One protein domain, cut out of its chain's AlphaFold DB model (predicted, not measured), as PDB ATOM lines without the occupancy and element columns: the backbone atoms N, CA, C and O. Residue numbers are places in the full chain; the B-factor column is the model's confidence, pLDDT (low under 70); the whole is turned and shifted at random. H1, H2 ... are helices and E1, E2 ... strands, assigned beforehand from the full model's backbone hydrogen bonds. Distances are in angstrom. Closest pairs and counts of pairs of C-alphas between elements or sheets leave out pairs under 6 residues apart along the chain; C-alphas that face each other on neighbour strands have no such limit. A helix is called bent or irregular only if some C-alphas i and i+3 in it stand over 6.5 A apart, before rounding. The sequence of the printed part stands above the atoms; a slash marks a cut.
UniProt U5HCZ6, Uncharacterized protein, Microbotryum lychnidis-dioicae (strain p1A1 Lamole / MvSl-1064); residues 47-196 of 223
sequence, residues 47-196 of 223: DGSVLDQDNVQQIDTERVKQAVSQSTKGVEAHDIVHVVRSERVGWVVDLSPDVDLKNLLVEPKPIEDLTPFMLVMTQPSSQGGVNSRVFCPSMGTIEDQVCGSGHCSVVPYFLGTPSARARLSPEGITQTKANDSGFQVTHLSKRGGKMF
ATOM      1  N   ASP A  47      -0.222  -3.462  88.815       95.69
ATOM      2  CA  ASP A  47       1.111  -3.975  89.080       95.69
ATOM      3  C   ASP A  47       1.321  -4.078  90.588       95.69
ATOM      4  O   ASP A  47       1.500  -3.068  91.257       95.69
ATOM      5  N   GLY A  48       1.266  -5.294  91.129       95.12
ATOM      6  CA  GLY A  48       1.525  -5.529  92.549       95.12
ATOM      7  C   GLY A  48       3.008  -5.452  92.917       95.12
ATOM      8  O   GLY A  48       3.321  -5.225  94.081       95.12
ATOM      9  N   SER A  49       3.920  -5.594  91.944       95.31
ATOM     10  CA  SER A  49       5.364  -5.618  92.217       95.31
ATOM     11  C   SER A  49       5.861  -4.299  92.809       95.31
ATOM     12  O   SER A  49       6.772  -4.297  93.621       95.31
ATOM     13  N   VAL A  50       5.201  -3.175  92.520       95.69
ATOM     14  CA  VAL A  50       5.579  -1.861  93.068       95.69
ATOM     15  C   VAL A  50       5.363  -1.707  94.579       95.69
ATOM     16  O   VAL A  50       5.742  -0.684  95.145       95.69
ATOM     17  N   LEU A  51       4.706  -2.676  95.218       95.62
ATOM     18  CA  LEU A  51       4.469  -2.700  96.663       95.62
ATOM     19  C   LEU A  51       5.537  -3.500  97.416       95.62
ATOM     20  O   LEU A  51       5.617  -3.410  98.640       95.62
ATOM     21  N   ASP A  52       6.340  -4.283  96.699       92.50
ATOM     22  CA  ASP A  52       7.419  -5.076  97.271       92.50
ATOM     23  C   ASP A  52       8.668  -4.202  97.427       92.50
ATOM     24  O   ASP A  52       9.365  -3.916  96.460       92.50
ATOM     25  N   GLN A  53       8.943  -3.747  98.650       78.25
ATOM     26  CA  GLN A  53      10.105  -2.894  98.927       78.25
ATOM     27  C   GLN A  53      11.438  -3.647  98.838       78.25
ATOM     28  O   GLN A  53      12.480  -3.010  98.695       78.25
ATOM     29  N   ASP A  54      11.412  -4.979  98.879       84.69
ATOM     30  CA  ASP A  54      12.612  -5.810  98.818       84.69
ATOM     31  C   ASP A  54      13.004  -6.150  97.367       84.69
ATOM     32  O   ASP A  54      14.069  -6.725  97.122       84.69
ATOM     33  N   ASN A  55      12.183  -5.765  96.379       85.88
ATOM     34  CA  ASN A  55      12.442  -6.052  94.967       85.88
ATOM     35  C   ASN A  55      13.407  -5.072  94.272       85.88
ATOM     36  O   ASN A  55      13.707  -5.250  93.086       85.88
ATOM     37  N   VAL A  56      13.910  -4.063  94.994       88.56
ATOM     38  CA  VAL A  56      14.951  -3.136  94.528       88.56
ATOM     39  C   VAL A  56      16.161  -3.219  95.447       88.56
ATOM     40  O   VAL A  56      16.082  -2.924  96.637       88.56
ATOM     41  N   GLN A  57      17.323  -3.559  94.892       89.69
ATOM     42  CA  GLN A  57      18.574  -3.497  95.646       89.69
ATOM     43  C   GLN A  57      19.115  -2.062  95.673       89.69
ATOM     44  O   GLN A  57      18.954  -1.313  94.711       89.69
ATOM     45  N   GLN A  58      19.856  -1.684  96.723       88.81
ATOM     46  CA  GLN A  58      20.469  -0.347  96.810       88.81
ATOM     47  C   GLN A  58      21.315  -0.007  95.572       88.81
ATOM     48  O   GLN A  58      21.288   1.124  95.096       88.81
ATOM     49  N   ILE A  59      22.041  -0.989  95.028       89.69
ATOM     50  CA  ILE A  59      22.860  -0.805  93.823       89.69
ATOM     51  C   ILE A  59      22.015  -0.441  92.594       89.69
ATOM     52  O   ILE A  59      22.445   0.377  91.781       89.69
ATOM     53  N   ASP A  60      20.805  -0.993  92.480       93.56
ATOM     54  CA  ASP A  60      19.873  -0.651  91.410       93.56
ATOM     55  C   ASP A  60      19.325   0.763  91.606       93.56
ATOM     56  O   ASP A  60      19.305   1.544  90.656       93.56
ATOM     57  N   THR A  61      18.963   1.127  92.840       94.81
ATOM     58  CA  THR A  61      18.523   2.487  93.180       94.81
ATOM     59  C   THR A  61      19.569   3.525  92.784       94.81
ATOM     60  O   THR A  61      19.236   4.484  92.088       94.81
ATOM     61  N   GLU A  62      20.836   3.332  93.161       96.38
ATOM     62  CA  GLU A  62      21.911   4.266  92.803       96.38
ATOM     63  C   GLU A  62      22.141   4.325  91.289       96.38
ATOM     64  O   GLU A  62      22.264   5.414  90.723       96.38
ATOM     65  N   ARG A  63      22.126   3.172  90.608       96.50
ATOM     66  CA  ARG A  63      22.250   3.108  89.145       96.50
ATOM     67  C   ARG A  63      21.137   3.896  88.455       96.50
ATOM     68  O   ARG A  63      21.416   4.663  87.533       96.50
ATOM     69  N   VAL A  64      19.887   3.719  88.885       97.12
ATOM     70  CA  VAL A  64      18.735   4.434  88.318       97.12
ATOM     71  C   VAL A  64      18.836   5.927  88.613       97.12
ATOM     72  O   VAL A  64      18.677   6.732  87.697       97.12
ATOM     73  N   LYS A  65      19.167   6.315  89.850       97.69
ATOM     74  CA  LYS A  65      19.350   7.725  90.218       97.69
ATOM     75  C   LYS A  65      20.425   8.406  89.379       97.69
ATOM     76  O   LYS A  65      20.201   9.505  88.870       97.69
ATOM     77  N   GLN A  66      21.564   7.744  89.195       97.38
ATOM     78  CA  GLN A  66      22.662   8.246  88.377       97.38
ATOM     79  C   GLN A  66      22.237   8.426  86.917       97.38
ATOM     80  O   GLN A  66      22.465   9.488  86.341       97.38
ATOM     81  N   ALA A  67      21.602   7.414  86.328       97.38
ATOM     82  CA  ALA A  67      21.143   7.456  84.943       97.38
ATOM     83  C   ALA A  67      20.103   8.558  84.705       97.38
ATOM     84  O   ALA A  67      20.202   9.291  83.724       97.38
ATOM     85  N   VAL A  68      19.136   8.712  85.617       97.88
ATOM     86  CA  VAL A  68      18.136   9.787  85.550       97.88
ATOM     87  C   VAL A  68      18.825  11.146  85.636       97.88
ATOM     88  O   VAL A  68      18.644  11.955  84.736       97.88
ATOM     89  N   SER A  69      19.695  11.362  86.626       97.38
ATOM     90  CA  SER A  69      20.404  12.642  86.793       97.38
ATOM     91  C   SER A  69      21.267  12.997  85.569       97.38
ATOM     92  O   SER A  69      21.334  14.149  85.156       97.38
ATOM     93  N   GLN A  70      21.897  12.003  84.931       97.19
ATOM     94  CA  GLN A  70      22.653  12.200  83.685       97.19
ATOM     95  C   GLN A  70      21.756  12.478  82.473       97.19
ATOM     96  O   GLN A  70      22.165  13.183  81.555       97.19
ATOM     97  N   SER A  71      20.558  11.897  82.447       97.00
ATOM     98  CA  SER A  71      19.586  12.048  81.365       97.00
ATOM     99  C   SER A  71      18.850  13.384  81.427       97.00
ATOM    100  O   SER A  71      18.451  13.915  80.391       97.00
ATOM    101  N   THR A  72      18.665  13.948  82.619       95.75
ATOM    102  CA  THR A  72      17.821  15.125  82.828       95.75
ATOM    103  C   THR A  72      18.607  16.285  83.411       95.75
ATOM    104  O   THR A  72      19.020  16.264  84.568       95.75
ATOM    105  N   LYS A  73      18.758  17.357  82.630       91.19
ATOM    106  CA  LYS A  73      19.424  18.574  83.100       91.19
ATOM    107  C   LYS A  73      18.635  19.211  84.252       91.19
ATOM    108  O   LYS A  73      17.520  19.678  84.035       91.19
ATOM    109  N   GLY A  74      19.260  19.317  85.426       89.81
ATOM    110  CA  GLY A  74      18.699  20.007  86.595       89.81
ATOM    111  C   GLY A  74      17.876  19.130  87.538       89.81
ATOM    112  O   GLY A  74      17.202  19.684  88.396       89.81
ATOM    113  N   VAL A  75      17.922  17.804  87.381       97.19
ATOM    114  CA  VAL A  75      17.435  16.853  88.392       97.19
ATOM    115  C   VAL A  75      18.648  16.177  89.003       97.19
ATOM    116  O   VAL A  75      19.442  15.560  88.295       97.19
ATOM    117  N   GLU A  76      18.772  16.279  90.315       96.56
ATOM    118  CA  GLU A  76      19.851  15.670  91.078       96.56
ATOM    119  C   GLU A  76      19.340  14.467  91.884       96.56
ATOM    120  O   GLU A  76      18.142  14.255  92.073       96.56
ATOM    121  N   ALA A  77      20.254  13.674  92.446       95.12
ATOM    122  CA  ALA A  77      19.892  12.471  93.203       95.12
ATOM    123  C   ALA A  77      18.978  12.730  94.425       95.12
ATOM    124  O   ALA A  77      18.291  11.805  94.874       95.12
ATOM    125  N   HIS A  78      18.981  13.956  94.967       95.38
ATOM    126  CA  HIS A  78      18.116  14.371  96.079       95.38
ATOM    127  C   HIS A  78      16.694  14.733  95.636       95.38
ATOM    128  O   HIS A  78      15.772  14.642  96.443       95.38
ATOM    129  N   ASP A  79      16.505  15.083  94.362       98.00
ATOM    130  CA  ASP A  79      15.184  15.287  93.772       98.00
ATOM    131  C   ASP A  79      14.469  13.955  93.526       98.00
ATOM    132  O   ASP A  79      13.250  13.919  93.379       98.00
ATOM    133  N   ILE A  80      15.209  12.845  93.495       98.12
ATOM    134  CA  ILE A  80      14.665  11.497  93.336       98.12
ATOM    135  C   ILE A  80      14.339  10.931  94.719       98.12
ATOM    136  O   ILE A  80      15.201  10.383  95.418       98.12
ATOM    137  N   VAL A  81      13.068  11.052  95.097       97.38
ATOM    138  CA  VAL A  81      12.542  10.637  96.402       97.38
ATOM    139  C   VAL A  81      12.565   9.121  96.535       97.38
ATOM    140  O   VAL A  81      13.001   8.603  97.562       97.38
ATOM    141  N   HIS A  82      12.128   8.402  95.499       96.38
ATOM    142  CA  HIS A  82      12.084   6.944  95.529       96.38
ATOM    143  C   HIS A  82      12.239   6.326  94.135       96.38
ATOM    144  O   HIS A  82      11.873   6.927  93.125       96.38
ATOM    145  N   VAL A  83      12.779   5.109  94.089       96.75
ATOM    146  CA  VAL A  83      12.900   4.294  92.875       96.75
ATOM    147  C   VAL A  83      12.267   2.944  93.166       96.75
ATOM    148  O   VAL A  83      12.585   2.319  94.170       96.75
ATOM    149  N   VAL A  84      11.379   2.500  92.280       95.12
ATOM    150  CA  VAL A  84      10.624   1.257  92.444       95.12
ATOM    151  C   VAL A  84      10.750   0.399  91.198       95.12
ATOM    152  O   VAL A  84      10.625   0.903  90.074       95.12
ATOM    153  N   ARG A  85      10.959  -0.907  91.384       95.44
ATOM    154  CA  ARG A  85      10.911  -1.873  90.288       95.44
ATOM    155  C   ARG A  85       9.459  -2.201  89.965       95.44
ATOM    156  O   ARG A  85       8.642  -2.467  90.837       95.44
ATOM    157  N   SER A  86       9.159  -2.194  88.674       94.62
ATOM    158  CA  SER A  86       7.858  -2.568  88.135       94.62
ATOM    159  C   SER A  86       8.006  -3.654  87.077       94.62
ATOM    160  O   SER A  86       8.687  -3.466  86.065       94.62
ATOM    161  N   GLU A  87       7.313  -4.774  87.241       92.25
ATOM    162  CA  GLU A  87       7.257  -5.820  86.214       92.25
ATOM    163  C   GLU A  87       6.577  -5.351  84.918       92.25
ATOM    164  O   GLU A  87       6.874  -5.875  83.845       92.25
ATOM    165  N   ARG A  88       5.703  -4.333  84.983       89.88
ATOM    166  CA  ARG A  88       5.027  -3.768  83.803       89.88
ATOM    167  C   ARG A  88       5.855  -2.746  83.047       89.88
ATOM    168  O   ARG A  88       5.840  -2.749  81.817       89.88
ATOM    169  N   VAL A  89       6.489  -1.824  83.767       92.44
ATOM    170  CA  VAL A  89       7.129  -0.653  83.164       92.44
ATOM    171  C   VAL A  89       8.623  -0.600  83.345       92.44
ATOM    172  O   VAL A  89       9.205   0.348  82.865       92.44
ATOM    173  N   GLY A  90       9.278  -1.562  83.991       94.25
ATOM    174  CA  GLY A  90      10.703  -1.432  84.293       94.25
ATOM    175  C   GLY A  90      10.901  -0.692  85.612       94.25
ATOM    176  O   GLY A  90      11.052  -1.321  86.662       94.25
ATOM    177  N   TRP A  91      10.841   0.637  85.558       96.94
ATOM    178  CA  TRP A  91      11.103   1.506  86.706       96.94
ATOM    179  C   TRP A  91      10.035   2.578  86.875       96.94
ATOM    180  O   TRP A  91       9.605   3.197  85.901       96.94
ATOM    181  N   VAL A  92       9.656   2.831  88.127       97.56
ATOM    182  CA  VAL A  92       8.927   4.032  88.542       97.56
ATOM    183  C   VAL A  92       9.882   4.883  89.374       97.56
ATOM    184  O   VAL A  92      10.418   4.428  90.381       97.56
ATOM    185  N   VAL A  93      10.116   6.110  88.924       98.19
ATOM    186  CA  VAL A  93      10.997   7.099  89.540       98.19
ATOM    187  C   VAL A  93      10.115   8.208  90.096       98.19
ATOM    188  O   VAL A  93       9.527   8.986  89.346       98.19
ATOM    189  N   ASP A  94       9.994   8.239  91.416       98.12
ATOM    190  CA  ASP A  94       9.203   9.220  92.146       98.12
ATOM    191  C   ASP A  94      10.071  10.437  92.485       98.12
ATOM    192  O   ASP A  94      11.054  10.333  93.224       98.12
ATOM    193  N   LEU A  95       9.718  11.583  91.914       98.62
ATOM    194  CA  LEU A  95      10.452  12.838  92.001       98.62
ATOM    195  C   LEU A  95       9.833  13.775  93.039       98.62
ATOM    196  O   LEU A  95       8.647  13.687  93.373       98.62
ATOM    197  N   SER A  96      10.635  14.709  93.544       97.38
ATOM    198  CA  SER A  96      10.179  15.836  94.354       97.38
ATOM    199  C   SER A  96       9.145  16.660  93.572       97.38
ATOM    200  O   SER A  96       9.318  16.859  92.369       97.38
ATOM    201  N   PRO A  97       8.077  17.174  94.217       96.06
ATOM    202  CA  PRO A  97       7.114  18.043  93.538       96.06
ATOM    203  C   PRO A  97       7.737  19.348  93.010       96.06
ATOM    204  O   PRO A  97       7.126  19.985  92.155       96.06
ATOM    205  N   ASP A  98       8.928  19.725  93.491       95.88
ATOM    206  CA  ASP A  98       9.658  20.925  93.065       95.88
ATOM    207  C   ASP A  98      10.319  20.773  91.682       95.88
ATOM    208  O   ASP A  98      10.706  21.766  91.065       95.88
ATOM    209  N   VAL A  99      10.422  19.544  91.161       97.50
ATOM    210  CA  VAL A  99      10.938  19.293  89.813       97.50
ATOM    211  C   VAL A  99       9.915  19.745  88.770       97.50
ATOM    212  O   VAL A  99       8.753  19.326  88.785       97.50
ATOM    213  N   ASP A 100      10.351  20.550  87.796       96.69
ATOM    214  CA  ASP A 100       9.535  20.929  86.635       96.69
ATOM    215  C   ASP A 100       9.454  19.784  85.611       96.69
ATOM    216  O   ASP A 100       9.989  19.851  84.500       96.69
ATOM    217  N   LEU A 101       8.762  18.706  85.995       97.38
ATOM    218  CA  LEU A 101       8.619  17.481  85.205       97.38
ATOM    219  C   LEU A 101       8.118  17.747  83.778       97.38
ATOM    220  O   LEU A 101       8.546  17.081  82.829       97.38
ATOM    221  N   LYS A 102       7.237  18.741  83.610       96.44
ATOM    222  CA  LYS A 102       6.654  19.104  82.313       96.44
ATOM    223  C   LYS A 102       7.716  19.555  81.317       96.44
ATOM    224  O   LYS A 102       7.654  19.170  80.152       96.44
ATOM    225  N   ASN A 103       8.660  20.377  81.767       95.94
ATOM    226  CA  ASN A 103       9.653  20.998  80.895       95.94
ATOM    227  C   ASN A 103      11.025  20.308  80.954       95.94
ATOM    228  O   ASN A 103      11.970  20.803  80.337       95.94
ATOM    229  N   LEU A 104      11.144  19.158  81.636       95.44
ATOM    230  CA  LEU A 104      12.387  18.384  81.644       95.44
ATOM    231  C   LEU A 104      12.819  18.019  80.221       95.44
ATOM    232  O   LEU A 104      12.089  17.369  79.461       95.44
ATOM    233  N   LEU A 105      14.050  18.400  79.895       94.75
ATOM    234  CA  LEU A 105      14.751  17.938  78.709       94.75
ATOM    235  C   LEU A 105      15.429  16.616  79.056       94.75
ATOM    236  O   LEU A 105      16.266  16.577  79.957       94.75
ATOM    237  N   VAL A 106      15.031  15.554  78.360       95.50
ATOM    238  CA  VAL A 106      15.474  14.186  78.639       95.50
ATOM    239  C   VAL A 106      16.334  13.697  77.484       95.50
ATOM    240  O   VAL A 106      15.851  13.531  76.361       95.50
ATOM    241  N   GLU A 107      17.611  13.470  77.758       96.31
ATOM    242  CA  GLU A 107      18.522  12.787  76.852       96.31
ATOM    243  C   GLU A 107      18.294  11.274  76.976       96.31
ATOM    244  O   GLU A 107      18.442  10.727  78.066       96.31
ATOM    245  N   PRO A 108      17.925  10.554  75.905       94.81
ATOM    246  CA  PRO A 108      17.497   9.158  76.022       94.81
ATOM    247  C   PRO A 108      18.632   8.195  76.390       94.81
ATOM    248  O   PRO A 108      18.398   7.192  77.057       94.81
ATOM    249  N   LYS A 109      19.865   8.496  75.968       95.38
ATOM    250  CA  LYS A 109      20.992   7.558  76.032       95.38
ATOM    251  C   LYS A 109      21.316   7.063  77.453       95.38
ATOM    252  O   LYS A 109      21.479   5.858  77.611       95.38
ATOM    253  N   PRO A 110      21.386   7.910  78.501       96.06
ATOM    254  CA  PRO A 110      21.722   7.428  79.845       96.06
ATOM    255  C   PRO A 110      20.663   6.504  80.468       96.06
ATOM    256  O   PRO A 110      20.999   5.717  81.347       96.06
ATOM    257  N   ILE A 111      19.405   6.563  80.012       95.81
ATOM    258  CA  ILE A 111      18.301   5.723  80.517       95.81
ATOM    259  C   ILE A 111      17.934   4.566  79.577       95.81
ATOM    260  O   ILE A 111      17.051   3.777  79.903       95.81
ATOM    261  N   GLU A 112      18.603   4.429  78.430       94.69
ATOM    262  CA  GLU A 112      18.283   3.428  77.405       94.69
ATOM    263  C   GLU A 112      18.327   2.001  77.973       94.69
ATOM    264  O   GLU A 112      17.319   1.287  77.964       94.69
ATOM    265  N   ASP A 113      19.427   1.648  78.640       91.38
ATOM    266  CA  ASP A 113      19.619   0.336  79.275       91.38
ATOM    267  C   ASP A 113      18.681   0.071  80.463       91.38
ATOM    268  O   ASP A 113      18.537  -1.070  80.909       91.38
ATOM    269  N   LEU A 114      18.049   1.115  81.009       89.81
ATOM    270  CA  LEU A 114      17.042   0.984  82.064       89.81
ATOM    271  C   LEU A 114      15.645   0.736  81.507       89.81
ATOM    272  O   LEU A 114      14.742   0.403  82.269       89.81
ATOM    273  N   THR A 115      15.460   0.872  80.195       83.56
ATOM    274  CA  THR A 115      14.152   0.827  79.540       83.56
ATOM    275  C   THR A 115      13.996  -0.389  78.620       83.56
ATOM    276  O   THR A 115      13.515  -0.226  77.504       83.56
ATOM    277  N   PRO A 116      14.319  -1.641  79.034       77.81
ATOM    278  CA  PRO A 116      13.956  -2.800  78.208       77.81
ATOM    279  C   PRO A 116      12.432  -2.876  77.996       77.81
ATOM    280  O   PRO A 116      11.968  -3.482  77.033       77.81
ATOM    281  N   PHE A 117      11.670  -2.223  78.883       87.00
ATOM    282  CA  PHE A 117      10.279  -1.843  78.676       87.00
ATOM    283  C   PHE A 117      10.152  -0.314  78.677       87.00
ATOM    284  O   PHE A 117      10.252   0.323  77.635       87.00
ATOM    285  N   MET A 118       9.955   0.298  79.843       94.56
ATOM    286  CA  MET A 118       9.742   1.736  79.969       94.56
ATOM    287  C   MET A 118      10.529   2.285  81.174       94.56
ATOM    288  O   MET A 118      11.279   1.572  81.842       94.56
ATOM    289  N   LEU A 119      10.383   3.576  81.435       97.12
ATOM    290  CA  LEU A 119      10.738   4.239  82.681       97.12
ATOM    291  C   LEU A 119       9.698   5.328  82.908       97.12
ATOM    292  O   LEU A 119       9.463   6.166  82.035       97.12
ATOM    293  N   VAL A 120       9.051   5.308  84.067       98.12
ATOM    294  CA  VAL A 120       8.027   6.286  84.433       98.12
ATOM    295  C   VAL A 120       8.628   7.265  85.422       98.12
ATOM    296  O   VAL A 120       9.010   6.866  86.514       98.12
ATOM    297  N   MET A 121       8.688   8.543  85.064       98.44
ATOM    298  CA  MET A 121       8.956   9.618  86.020       98.44
ATOM    299  C   MET A 121       7.622  10.155  86.514       98.44
ATOM    300  O   MET A 121       6.750  10.467  85.703       98.44
ATOM    301  N   THR A 122       7.436  10.245  87.825       98.62
ATOM    302  CA  THR A 122       6.164  10.649  88.427       98.62
ATOM    303  C   THR A 122       6.387  11.517  89.655       98.62
ATOM    304  O   THR A 122       7.416  11.404  90.306       98.62
ATOM    305  N   GLN A 123       5.423  12.370  89.992       98.12
ATOM    306  CA  GLN A 123       5.435  13.155  91.229       98.12
ATOM    307  C   GLN A 123       4.010  13.546  91.648       98.12
ATOM    308  O   GLN A 123       3.123  13.611  90.789       98.12
ATOM    309  N   PRO A 124       3.761  13.857  92.932       97.81
ATOM    310  CA  PRO A 124       2.512  14.477  93.361       97.81
ATOM    311  C   PRO A 124       2.224  15.775  92.598       97.81
ATOM    312  O   PRO A 124       3.129  16.551  92.287       97.81
ATOM    313  N   SER A 125       0.951  16.023  92.304       95.75
ATOM    314  CA  SER A 125       0.500  17.259  91.664       95.75
ATOM    315  C   SER A 125      -0.037  18.244  92.700       95.75
ATOM    316  O   SER A 125      -0.816  17.875  93.578       95.75
ATOM    317  N   SER A 126       0.291  19.528  92.540       89.75
ATOM    318  CA  SER A 126      -0.303  20.614  93.332       89.75
ATOM    319  C   SER A 126      -1.805  20.797  93.082       89.75
ATOM    320  O   SER A 126      -2.488  21.416  93.891       89.75
ATOM    321  N   GLN A 127      -2.333  20.246  91.983       86.19
ATOM    322  CA  GLN A 127      -3.764  20.243  91.658       86.19
ATOM    323  C   GLN A 127      -4.498  18.995  92.179       86.19
ATOM    324  O   GLN A 127      -5.656  18.780  91.826       86.19
ATOM    325  N   GLY A 128      -3.833  18.163  92.986       89.94
ATOM    326  CA  GLY A 128      -4.335  16.857  93.401       89.94
ATOM    327  C   GLY A 128      -3.976  15.747  92.408       89.94
ATOM    328  O   GLY A 128      -3.790  15.980  91.209       89.94
ATOM    329  N   GLY A 129      -3.846  14.526  92.930       96.31
ATOM    330  CA  GLY A 129      -3.369  13.372  92.170       96.31
ATOM    331  C   GLY A 129      -1.880  13.457  91.834       96.31
ATOM    332  O   GLY A 129      -1.081  13.913  92.655       96.31
ATOM    333  N   VAL A 130      -1.496  13.001  90.639       98.00
ATOM    334  CA  VAL A 130      -0.083  12.894  90.236       98.00
ATOM    335  C   VAL A 130       0.159  13.375  88.813       98.00
ATOM    336  O   VAL A 130      -0.715  13.323  87.944       98.00
ATOM    337  N   ASN A 131       1.387  13.810  88.579       98.38
ATOM    338  CA  ASN A 131       1.937  14.106  87.271       98.38
ATOM    339  C   ASN A 131       2.888  12.987  86.855       98.38
ATOM    340  O   ASN A 131       3.640  12.496  87.694       98.38
ATOM    341  N   SER A 132       2.898  12.619  85.575       98.25
ATOM    342  CA  SER A 132       3.767  11.556  85.060       98.25
ATOM    343  C   SER A 132       4.311  11.847  83.663       98.25
ATOM    344  O   SER A 132       3.714  12.594  82.887       98.25
ATOM    345  N   ARG A 133       5.441  11.228  83.322       98.19
ATOM    346  CA  ARG A 133       5.983  11.088  81.962       98.19
ATOM    347  C   ARG A 133       6.539   9.681  81.797       98.19
ATOM    348  O   ARG A 133       7.015   9.090  82.766       98.19
ATOM    349  N   VAL A 134       6.463   9.134  80.585       97.69
ATOM    350  CA  VAL A 134       6.838   7.738  80.316       97.69
ATOM    351  C   VAL A 134       7.805   7.670  79.148       97.69
ATOM    352  O   VAL A 134       7.450   8.020  78.025       97.69
ATOM    353  N   PHE A 135       9.012   7.190  79.423       97.25
ATOM    354  CA  PHE A 135      10.110   7.084  78.470       97.25
ATOM    355  C   PHE A 135      10.337   5.629  78.075       97.25
ATOM    356  O   PHE A 135      10.247   4.736  78.915       97.25
ATOM    357  N   CYS A 136      10.626   5.379  76.802       95.56
ATOM    358  CA  CYS A 136      10.878   4.028  76.291       95.56
ATOM    359  C   CYS A 136      11.844   4.006  75.094       95.56
ATOM    360  O   CYS A 136      11.539   3.385  74.074       95.56
ATOM    361  N   PRO A 137      13.021   4.659  75.196       94.62
ATOM    362  CA  PRO A 137      13.947   4.818  74.075       94.62
ATOM    363  C   PRO A 137      14.333   3.496  73.394       94.62
ATOM    364  O   PRO A 137      14.372   3.449  72.164       94.62
ATOM    365  N   SER A 138      14.486   2.402  74.146       92.00
ATOM    366  CA  SER A 138      14.795   1.074  73.582       92.00
ATOM    367  C   SER A 138      13.654   0.459  72.756       92.00
ATOM    368  O   SER A 138      13.865  -0.513  72.035       92.00
ATOM    369  N   MET A 139      12.443   1.025  72.820       90.06
ATOM    370  CA  MET A 139      11.282   0.641  72.006       90.06
ATOM    371  C   MET A 139      11.141   1.481  70.723       90.06
ATOM    372  O   MET A 139      10.119   1.405  70.040       90.06
ATOM    373  N   GLY A 140      12.146   2.295  70.382       88.31
ATOM    374  CA  GLY A 140      12.167   3.099  69.155       88.31
ATOM    375  C   GLY A 140      11.401   4.424  69.240       88.31
ATOM    376  O   GLY A 140      11.309   5.139  68.243       88.31
ATOM    377  N   THR A 141      10.878   4.786  70.415       90.81
ATOM    378  CA  THR A 141      10.332   6.119  70.698       90.81
ATOM    379  C   THR A 141      10.900   6.636  72.009       90.81
ATOM    380  O   THR A 141      10.990   5.904  72.981       90.81
ATOM    381  N   ILE A 142      11.287   7.908  72.063       93.69
ATOM    382  CA  ILE A 142      11.873   8.474  73.288       93.69
ATOM    383  C   ILE A 142      10.826   8.523  74.408       93.69
ATOM    384  O   ILE A 142      11.117   8.150  75.541       93.69
ATOM    385  N   GLU A 143       9.609   8.964  74.085       96.00
ATOM    386  CA  GLU A 143       8.545   9.212  75.059       96.00
ATOM    387  C   GLU A 143       7.177   8.778  74.514       96.00
ATOM    388  O   GLU A 143       6.788   9.144  73.394       96.00
ATOM    389  N   ASP A 144       6.422   8.036  75.327       95.06
ATOM    390  CA  ASP A 144       5.008   7.762  75.082       95.06
ATOM    391  C   ASP A 144       4.177   8.996  75.449       95.06
ATOM    392  O   ASP A 144       4.319   9.611  76.509       95.06
ATOM    393  N   GLN A 145       3.274   9.368  74.549       92.94
ATOM    394  CA  GLN A 145       2.456  10.554  74.701       92.94
ATOM    395  C   GLN A 145       1.361  10.385  75.759       92.94
ATOM    396  O   GLN A 145       1.055  11.364  76.432       92.94
ATOM    397  N   VAL A 146       0.762   9.198  75.901       89.88
ATOM    398  CA  VAL A 146      -0.206   8.886  76.971       89.88
ATOM    399  C   VAL A 146      -0.190   7.376  77.210       89.88
ATOM    400  O   VAL A 146      -0.823   6.620  76.472       89.88
ATOM    401  N   CYS A 147       0.493   6.937  78.265       91.50
ATOM    402  CA  CYS A 147       0.659   5.513  78.546       91.50
ATOM    403  C   CYS A 147      -0.360   5.036  79.587       91.50
ATOM    404  O   CYS A 147      -0.179   5.267  80.777       91.50
ATOM    405  N   GLY A 148      -1.425   4.343  79.183       88.19
ATOM    406  CA  GLY A 148      -2.383   3.778  80.146       88.19
ATOM    407  C   GLY A 148      -1.728   2.748  81.076       88.19
ATOM    408  O   GLY A 148      -1.766   2.881  82.295       88.19
ATOM    409  N   SER A 149      -1.042   1.756  80.507       88.12
ATOM    410  CA  SER A 149      -0.453   0.641  81.262       88.12
ATOM    411  C   SER A 149       0.581   1.059  82.307       88.12
ATOM    412  O   SER A 149       0.721   0.359  83.305       88.12
ATOM    413  N   GLY A 150       1.281   2.184  82.123       93.38
ATOM    414  CA  GLY A 150       2.213   2.676  83.138       93.38
ATOM    415  C   GLY A 150       1.535   3.162  84.412       93.38
ATOM    416  O   GLY A 150       2.064   2.996  85.511       93.38
ATOM    417  N   HIS A 151       0.303   3.654  84.299       96.75
ATOM    418  CA  HIS A 151      -0.463   4.098  85.458       96.75
ATOM    419  C   HIS A 151      -1.034   2.944  86.285       96.75
ATOM    420  O   HIS A 151      -1.374   3.152  87.447       96.75
ATOM    421  N   CYS A 152      -1.033   1.719  85.746       97.06
ATOM    422  CA  CYS A 152      -1.274   0.504  86.526       97.06
ATOM    423  C   CYS A 152      -0.145   0.198  87.521       97.06
ATOM    424  O   CYS A 152      -0.351  -0.637  88.394       97.06
ATOM    425  N   SER A 153       1.016   0.852  87.404       97.50
ATOM    426  CA  SER A 153       2.123   0.785  88.369       97.50
ATOM    427  C   SER A 153       2.164   2.021  89.267       97.50
ATOM    428  O   SER A 153       2.300   1.901  90.481       97.50
ATOM    429  N   VAL A 154       1.962   3.216  88.701       98.06
ATOM    430  CA  VAL A 154       1.992   4.482  89.462       98.06
ATOM    431  C   VAL A 154       0.904   4.544  90.534       98.06
ATOM    432  O   VAL A 154       1.170   4.958  91.661       98.06
ATOM    433  N   VAL A 155      -0.329   4.153  90.205       97.94
ATOM    434  CA  VAL A 155      -1.461   4.332  91.126       97.94
ATOM    435  C   VAL A 155      -1.382   3.384  92.325       97.94
ATOM    436  O   VAL A 155      -1.469   3.883  93.450       97.94
ATOM    437  N   PRO A 156      -1.132   2.070  92.149       97.56
ATOM    438  CA  PRO A 156      -0.862   1.189  93.282       97.56
ATOM    439  C   PRO A 156       0.346   1.634  94.104       97.56
ATOM    440  O   PRO A 156       0.261   1.618  95.325       97.56
ATOM    441  N   TYR A 157       1.427   2.108  93.471       97.69
ATOM    442  CA  TYR A 157       2.592   2.625  94.195       97.69
ATOM    443  C   TYR A 157       2.200   3.731  95.183       97.69
ATOM    444  O   TYR A 157       2.435   3.592  96.384       97.69
ATOM    445  N   PHE A 158       1.548   4.797  94.708       97.88
ATOM    446  CA  PHE A 158       1.171   5.912  95.575       97.88
ATOM    447  C   PHE A 158       0.088   5.552  96.593       97.88
ATOM    448  O   PHE A 158       0.116   6.070  97.701       97.88
ATOM    449  N   LEU A 159      -0.891   4.709  96.251       96.75
ATOM    450  CA  LEU A 159      -1.977   4.375  97.181       96.75
ATOM    451  C   LEU A 159      -1.594   3.299  98.198       96.75
ATOM    452  O   LEU A 159      -2.122   3.327  99.312       96.75
ATOM    453  N   GLY A 160      -0.731   2.361  97.813       95.56
ATOM    454  CA  GLY A 160      -0.354   1.193  98.605       95.56
ATOM    455  C   GLY A 160       0.934   1.371  99.406       95.56
ATOM    456  O   GLY A 160       1.111   0.691 100.411       95.56
ATOM    457  N   THR A 161       1.808   2.312  99.033       95.50
ATOM    458  CA  THR A 161       3.031   2.612  99.793       95.50
ATOM    459  C   THR A 161       2.777   3.762 100.773       95.50
ATOM    460  O   THR A 161       2.548   4.884 100.320       95.50
ATOM    461  N   PRO A 162       2.855   3.564 102.107       94.75
ATOM    462  CA  PRO A 162       2.487   4.601 103.078       94.75
ATOM    463  C   PRO A 162       3.254   5.922 102.933       94.75
ATOM    464  O   PRO A 162       2.656   6.994 103.022       94.75
ATOM    465  N   SER A 163       4.564   5.860 102.671       94.69
ATOM    466  CA  SER A 163       5.408   7.047 102.481       94.69
ATOM    467  C   SER A 163       5.063   7.811 101.201       94.69
ATOM    468  O   SER A 163       5.016   9.038 101.224       94.69
ATOM    469  N   ALA A 164       4.765   7.109 100.105       96.44
ATOM    470  CA  ALA A 164       4.311   7.722  98.860       96.44
ATOM    471  C   ALA A 164       2.904   8.319  99.018       96.44
ATOM    472  O   ALA A 164       2.666   9.463  98.627       96.44
ATOM    473  N   ARG A 165       1.988   7.591  99.673       95.69
ATOM    474  CA  ARG A 165       0.612   8.033  99.937       95.69
ATOM    475  C   ARG A 165       0.567   9.321 100.741       95.69
ATOM    476  O   ARG A 165      -0.223  10.203 100.423       95.69
ATOM    477  N   ALA A 166       1.429   9.446 101.751       95.62
ATOM    478  CA  ALA A 166       1.516  10.634 102.597       95.62
ATOM    479  C   ALA A 166       1.897  11.913 101.828       95.62
ATOM    480  O   ALA A 166       1.690  13.012 102.336       95.62
ATOM    481  N   ARG A 167       2.443  11.785 100.611       95.56
ATOM    482  CA  ARG A 167       2.787  12.918  99.744       95.56
ATOM    483  C   ARG A 167       1.638  13.370  98.843       95.56
ATOM    484  O   ARG A 167       1.755  14.412  98.201       95.56
ATOM    485  N   LEU A 168       0.556  12.600  98.755       95.62
ATOM    486  CA  LEU A 168      -0.641  13.001  98.023       95.62
ATOM    487  C   LEU A 168      -1.494  13.948  98.870       95.62
ATOM    488  O   LEU A 168      -1.646  13.754 100.074       95.62
ATOM    489  N   SER A 169      -2.120  14.930  98.219       93.06
ATOM    490  CA  SER A 169      -3.213  15.688  98.841       93.06
ATOM    491  C   SER A 169      -4.391  14.736  99.109       93.06
ATOM    492  O   SER A 169      -4.841  14.070  98.168       93.06
ATOM    493  N   PRO A 170      -4.907  14.662 100.354       89.88
ATOM    494  CA  PRO A 170      -6.068  13.838 100.683       89.88
ATOM    495  C   PRO A 170      -7.299  14.176  99.838       89.88
ATOM    496  O   PRO A 170      -8.030  13.278  99.435       89.88
ATOM    497  N   GLU A 171      -7.491  15.455  99.515       89.19
ATOM    498  CA  GLU A 171      -8.588  15.953  98.677       89.19
ATOM    499  C   GLU A 171      -8.469  15.479  97.221       89.19
ATOM    500  O   GLU A 171      -9.467  15.389  96.510       89.19
ATOM    501  N   GLY A 172      -7.250  15.157  96.775       89.56
ATOM    502  CA  GLY A 172      -6.980  14.600  95.453       89.56
ATOM    503  C   GLY A 172      -7.260  13.100  95.331       89.56
ATOM    504  O   GLY A 172      -7.250  12.580  94.214       89.56
ATOM    505  N   ILE A 173      -7.503  12.399  96.446       93.62
ATOM    506  CA  ILE A 173      -7.840  10.973  96.464       93.62
ATOM    507  C   ILE A 173      -9.359  10.831  96.551       93.62
ATOM    508  O   ILE A 173      -9.990  11.256  97.513       93.62
ATOM    509  N   THR A 174      -9.958  10.171  95.564       91.88
ATOM    510  CA  THR A 174     -11.378   9.805  95.608       91.88
ATOM    511  C   THR A 174     -11.518   8.358  96.044       91.88
ATOM    512  O   THR A 174     -11.005   7.446  95.390       91.88
ATOM    513  N   GLN A 175     -12.251   8.139  97.131       85.94
ATOM    514  CA  GLN A 175     -12.716   6.814  97.510       85.94
ATOM    515  C   GLN A 175     -13.985   6.495  96.716       85.94
ATOM    516  O   GLN A 175     -14.972   7.224  96.801       85.94
ATOM    517  N   THR A 176     -13.962   5.426  95.924       75.06
ATOM    518  CA  THR A 176     -15.103   5.035  95.081       75.06
ATOM    519  C   THR A 176     -15.933   3.934  95.741       75.06
ATOM    520  O   THR A 176     -17.161   3.972  95.692       75.06
ATOM    521  N   LYS A 177     -15.276   2.985  96.420       76.88
ATOM    522  CA  LYS A 177     -15.888   1.945  97.270       76.88
ATOM    523  C   LYS A 177     -15.036   1.723  98.520       76.88
ATOM    524  O   LYS A 177     -13.954   2.286  98.650       76.88
ATOM    525  N   ALA A 178     -15.491   0.857  99.429       68.75
ATOM    526  CA  ALA A 178     -14.846   0.622 100.727       68.75
ATOM    527  C   ALA A 178     -13.318   0.392 100.660       68.75
ATOM    528  O   ALA A 178     -12.621   0.859 101.551       68.75
ATOM    529  N   ASN A 179     -12.801  -0.267  99.611       74.56
ATOM    530  CA  ASN A 179     -11.359  -0.500  99.405       74.56
ATOM    531  C   ASN A 179     -10.858  -0.005  98.035       74.56
ATOM    532  O   ASN A 179      -9.732  -0.300  97.653       74.56
ATOM    533  N   ASP A 180     -11.696   0.717  97.289       90.25
ATOM    534  CA  ASP A 180     -11.351   1.184  95.951       90.25
ATOM    535  C   ASP A 180     -11.039   2.673  96.060       90.25
ATOM    536  O   ASP A 180     -11.834   3.462  96.582       90.25
ATOM    537  N   SER A 181      -9.852   3.066  95.621       94.62
ATOM    538  CA  SER A 181      -9.410   4.458  95.676       94.62
ATOM    539  C   SER A 181      -8.700   4.823  94.392       94.62
ATOM    540  O   SER A 181      -8.057   3.988  93.762       94.62
ATOM    541  N   GLY A 182      -8.816   6.080  93.998       96.19
ATOM    542  CA  GLY A 182      -8.188   6.573  92.790       96.19
ATOM    543  C   GLY A 182      -7.864   8.044  92.874       96.19
ATOM    544  O   GLY A 182      -8.270   8.741  93.804       96.19
ATOM    545  N   PHE A 183      -7.137   8.515  91.876       97.06
ATOM    546  CA  PHE A 183      -6.851   9.928  91.703       97.06
ATOM    547  C   PHE A 183      -6.665  10.253  90.223       97.06
ATOM    548  O   PHE A 183      -6.493   9.368  89.376       97.06
ATOM    549  N   GLN A 184      -6.685  11.547  89.909       97.06
ATOM    550  CA  GLN A 184      -6.354  12.016  88.573       97.06
ATOM    551  C   GLN A 184      -4.855  11.861  88.311       97.06
ATOM    552  O   GLN A 184      -4.016  12.274  89.110       97.06
ATOM    553  N   VAL A 185      -4.524  11.319  87.146       97.56
ATOM    554  CA  VAL A 185      -3.177  11.341  86.599       97.56
ATOM    555  C   VAL A 185      -3.127  12.308  85.427       97.56
ATOM    556  O   VAL A 185      -3.924  12.218  84.490       97.56
ATOM    557  N   THR A 186      -2.170  13.229  85.472       97.56
ATOM    558  CA  THR A 186      -1.859  14.129  84.364       97.56
ATOM    559  C   THR A 186      -0.545  13.692  83.721       97.56
ATOM    560  O   THR A 186       0.530  13.865  84.287       97.56
ATOM    561  N   HIS A 187      -0.627  13.124  82.521       97.12
ATOM    562  CA  HIS A 187       0.535  12.734  81.727       97.12
ATOM    563  C   HIS A 187       1.086  13.982  81.027       97.12
ATOM    564  O   HIS A 187       0.415  14.564  80.177       97.12
ATOM    565  N   LEU A 188       2.289  14.417  81.397       97.31
ATOM    566  CA  LEU A 188       2.924  15.680  81.001       97.31
ATOM    567  C   LEU A 188       3.848  15.542  79.780       97.31
ATOM    568  O   LEU A 188       4.881  16.202  79.699       97.31
ATOM    569  N   SER A 189       3.478  14.696  78.822       96.06
ATOM    570  CA  SER A 189       4.165  14.638  77.528       96.06
ATOM    571  C   SER A 189       3.862  15.881  76.684       96.06
ATOM    572  O   SER A 189       2.994  16.692  77.018       96.06
ATOM    573  N   LYS A 190       4.508  15.996  75.515       94.50
ATOM    574  CA  LYS A 190       4.256  17.087  74.560       94.50
ATOM    575  C   LYS A 190       2.783  17.215  74.155       94.50
ATOM    576  O   LYS A 190       2.297  18.337  74.026       94.50
ATOM    577  N   ARG A 191       2.080  16.100  73.911       93.88
ATOM    578  CA  ARG A 191       0.628  16.135  73.636       93.88
ATOM    579  C   ARG A 191      -0.191  16.286  74.913       93.88
ATOM    580  O   ARG A 191      -1.240  16.922  74.889       93.88
ATOM    581  N   GLY A 192       0.292  15.691  75.995       94.19
ATOM    582  CA  GLY A 192      -0.404  15.619  77.261       94.19
ATOM    583  C   GLY A 192      -1.603  14.669  77.244       94.19
ATOM    584  O   GLY A 192      -2.116  14.268  76.196       94.19
ATOM    585  N   GLY A 193      -2.061  14.311  78.437       94.81
ATOM    586  CA  GLY A 193      -3.286  13.549  78.639       94.81
ATOM    587  C   GLY A 193      -3.712  13.585  80.098       94.81
ATOM    588  O   GLY A 193      -2.881  13.738  80.989       94.81
ATOM    589  N   LYS A 194      -5.011  13.450  80.344       95.62
ATOM    590  CA  LYS A 194      -5.561  13.293  81.690       95.62
ATOM    591  C   LYS A 194      -6.389  12.026  81.731       95.62
ATOM    592  O   LYS A 194      -7.107  11.727  80.782       95.62
ATOM    593  N   MET A 195      -6.272  11.299  82.826       95.88
ATOM    594  CA  MET A 195      -7.117  10.148  83.107       95.88
ATOM    595  C   MET A 195      -7.355  10.069  84.606       95.88
ATOM    596  O   MET A 195      -6.499  10.462  85.395       95.88
ATOM    597  N   PHE A 196      -8.506   9.554  85.001       96.50
ATOM    598  CA  PHE A 196      -8.726   9.123  86.367       96.50
ATOM    599  C   PHE A 196      -8.397   7.636  86.454       96.50
ATOM    600  O   PHE A 196      -8.783   6.861  85.576       96.50
TER     601      PHE A 196
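AT A GLANCE: This is residues 47 to 196 of the 223 residues of an uncharacterized protein of Microbotryum lychnidis-dioicae (strain p1A1 Lamole / MvSl-1064) (UniProt U5HCZ6). A strongly twisted, branched sheet of eight strands curls round the helix H3, while H1 and H2 pack side by side on the other side of its strands E1 to E4. The hairpin of E6 and E7 reaches out to one far end, and the short H4 follows H3 round a corner. The printed part has 150 residues, with four named helices and eight named strands, which follow each other along the chain as H1, E1, E2, H2, E3, E4, E5, H3, H4, E6, E7 and E8; the class is mixed, helices and strands, and of the neighbour strands E2 and E3 are parallel, as are E4 and E7, while the other neighbour pairs are antiparallel. The whole is compact, with a radius of gyration of the C-alphas of 14.2 A, and spans 43 by 35 by 27 A.

HOW THE PARTS SIT: The sheet's C-alphas lie up to 8.8 A off its best plane. E4, residues 130 to 136, has E3, residues 118 to 124, on one side, and E5, residues 141 to 144, and E7, residues 180 to 187, on the other side. E3 E4 E5 is a meander, each strand the antiparallel neighbour of the one before. In the hairpin E3 and E4, N 121 and O 133 are 2.9 A apart, within hydrogen-bond range; in the hairpin E4 and E5, N 144 and O 134 are 2.9 A apart. E7 is parallel to E4 at 62 degrees, with N 186 and O 130 at 2.9 A. A second meander is E6, residues 173 to 177, E7 and E8, residues 193 to 196, with N 182 and O 174 at 2.9 A and N 185 and O 195 at 2.8 A. The pairing is staggered: E7 pairs with E6 over residues 180 to 183 and with E4 over residues 185 to 187. On the other side of E3 from E4 lies its parallel neighbour E2, residues 90 to 95, with N 93 and O 120 at 2.8 A. E2 forms a hairpin with the edge strand E1, residues 80 to 86, with N 84 and O 92 at 2.9 A. E2, H2, residues 109 to 114, and E3 form a strand-helix-strand unit, two parallel neighbour strands with a helix between, and its crossover is right-handed. The sheet curls round H3, residues 148 to 160; the closest C-alphas of H3 and E2 are those of Val 154 and Val 92, 7.0 A apart, and those of H3 and E7 are Val 155 and Gly 182, 7.3 A. With residues 157 to 159 alone, H3 touches H4, residues 162 to 165, only at the corner, closest at the C-alphas of Phe 158 and Arg 165, 4.9 A; H4 only grazes the sheet. H1, residues 58 to 71, is on the sheet at a height of 9.3 A, across the strands at 68 degrees to E1 on the local plane. H1 and H2 touch, closest at the C-alphas of Ala 67 and Pro 110, 5.1 A, at a shallow tilt of 29 degrees, opposite ways. H1 and H3 are apart. Every O i to N i+4 pair is within hydrogen-bond range in H1, but 6 of 9 in H3 and 0 of 2 in H2, where 2 of 3 O i to N i+3 pairs are; H4 is too short for an i+4 pair.

IN THESE COORDINATES: H1 begins at C-alpha 58 (20.469, -0.347, 96.810) and is 19.8 A long; H3 measures 18.7 A. H2 is irregular, with C-alphas 110 and 113 at 7.4 A. E3 and E4 are each 19.8 A long, E7 21.8 A, E1 16.5 A and E2 16.2 A. E6 begins at C-alpha 173 (-7.840, 10.973, 96.464), and E8 ends at C-alpha 196 (-8.726, 9.123, 86.367).

THE WHOLE: The two C-alphas farthest apart, those of Lys 109 and Ala 178, are 44.1 A apart. The printed part has no cut, and the one long link is E2 to H2, residues 96 to 108. Mean pLDDT of the printed part is 93.9, and residue 178 alone is under 70.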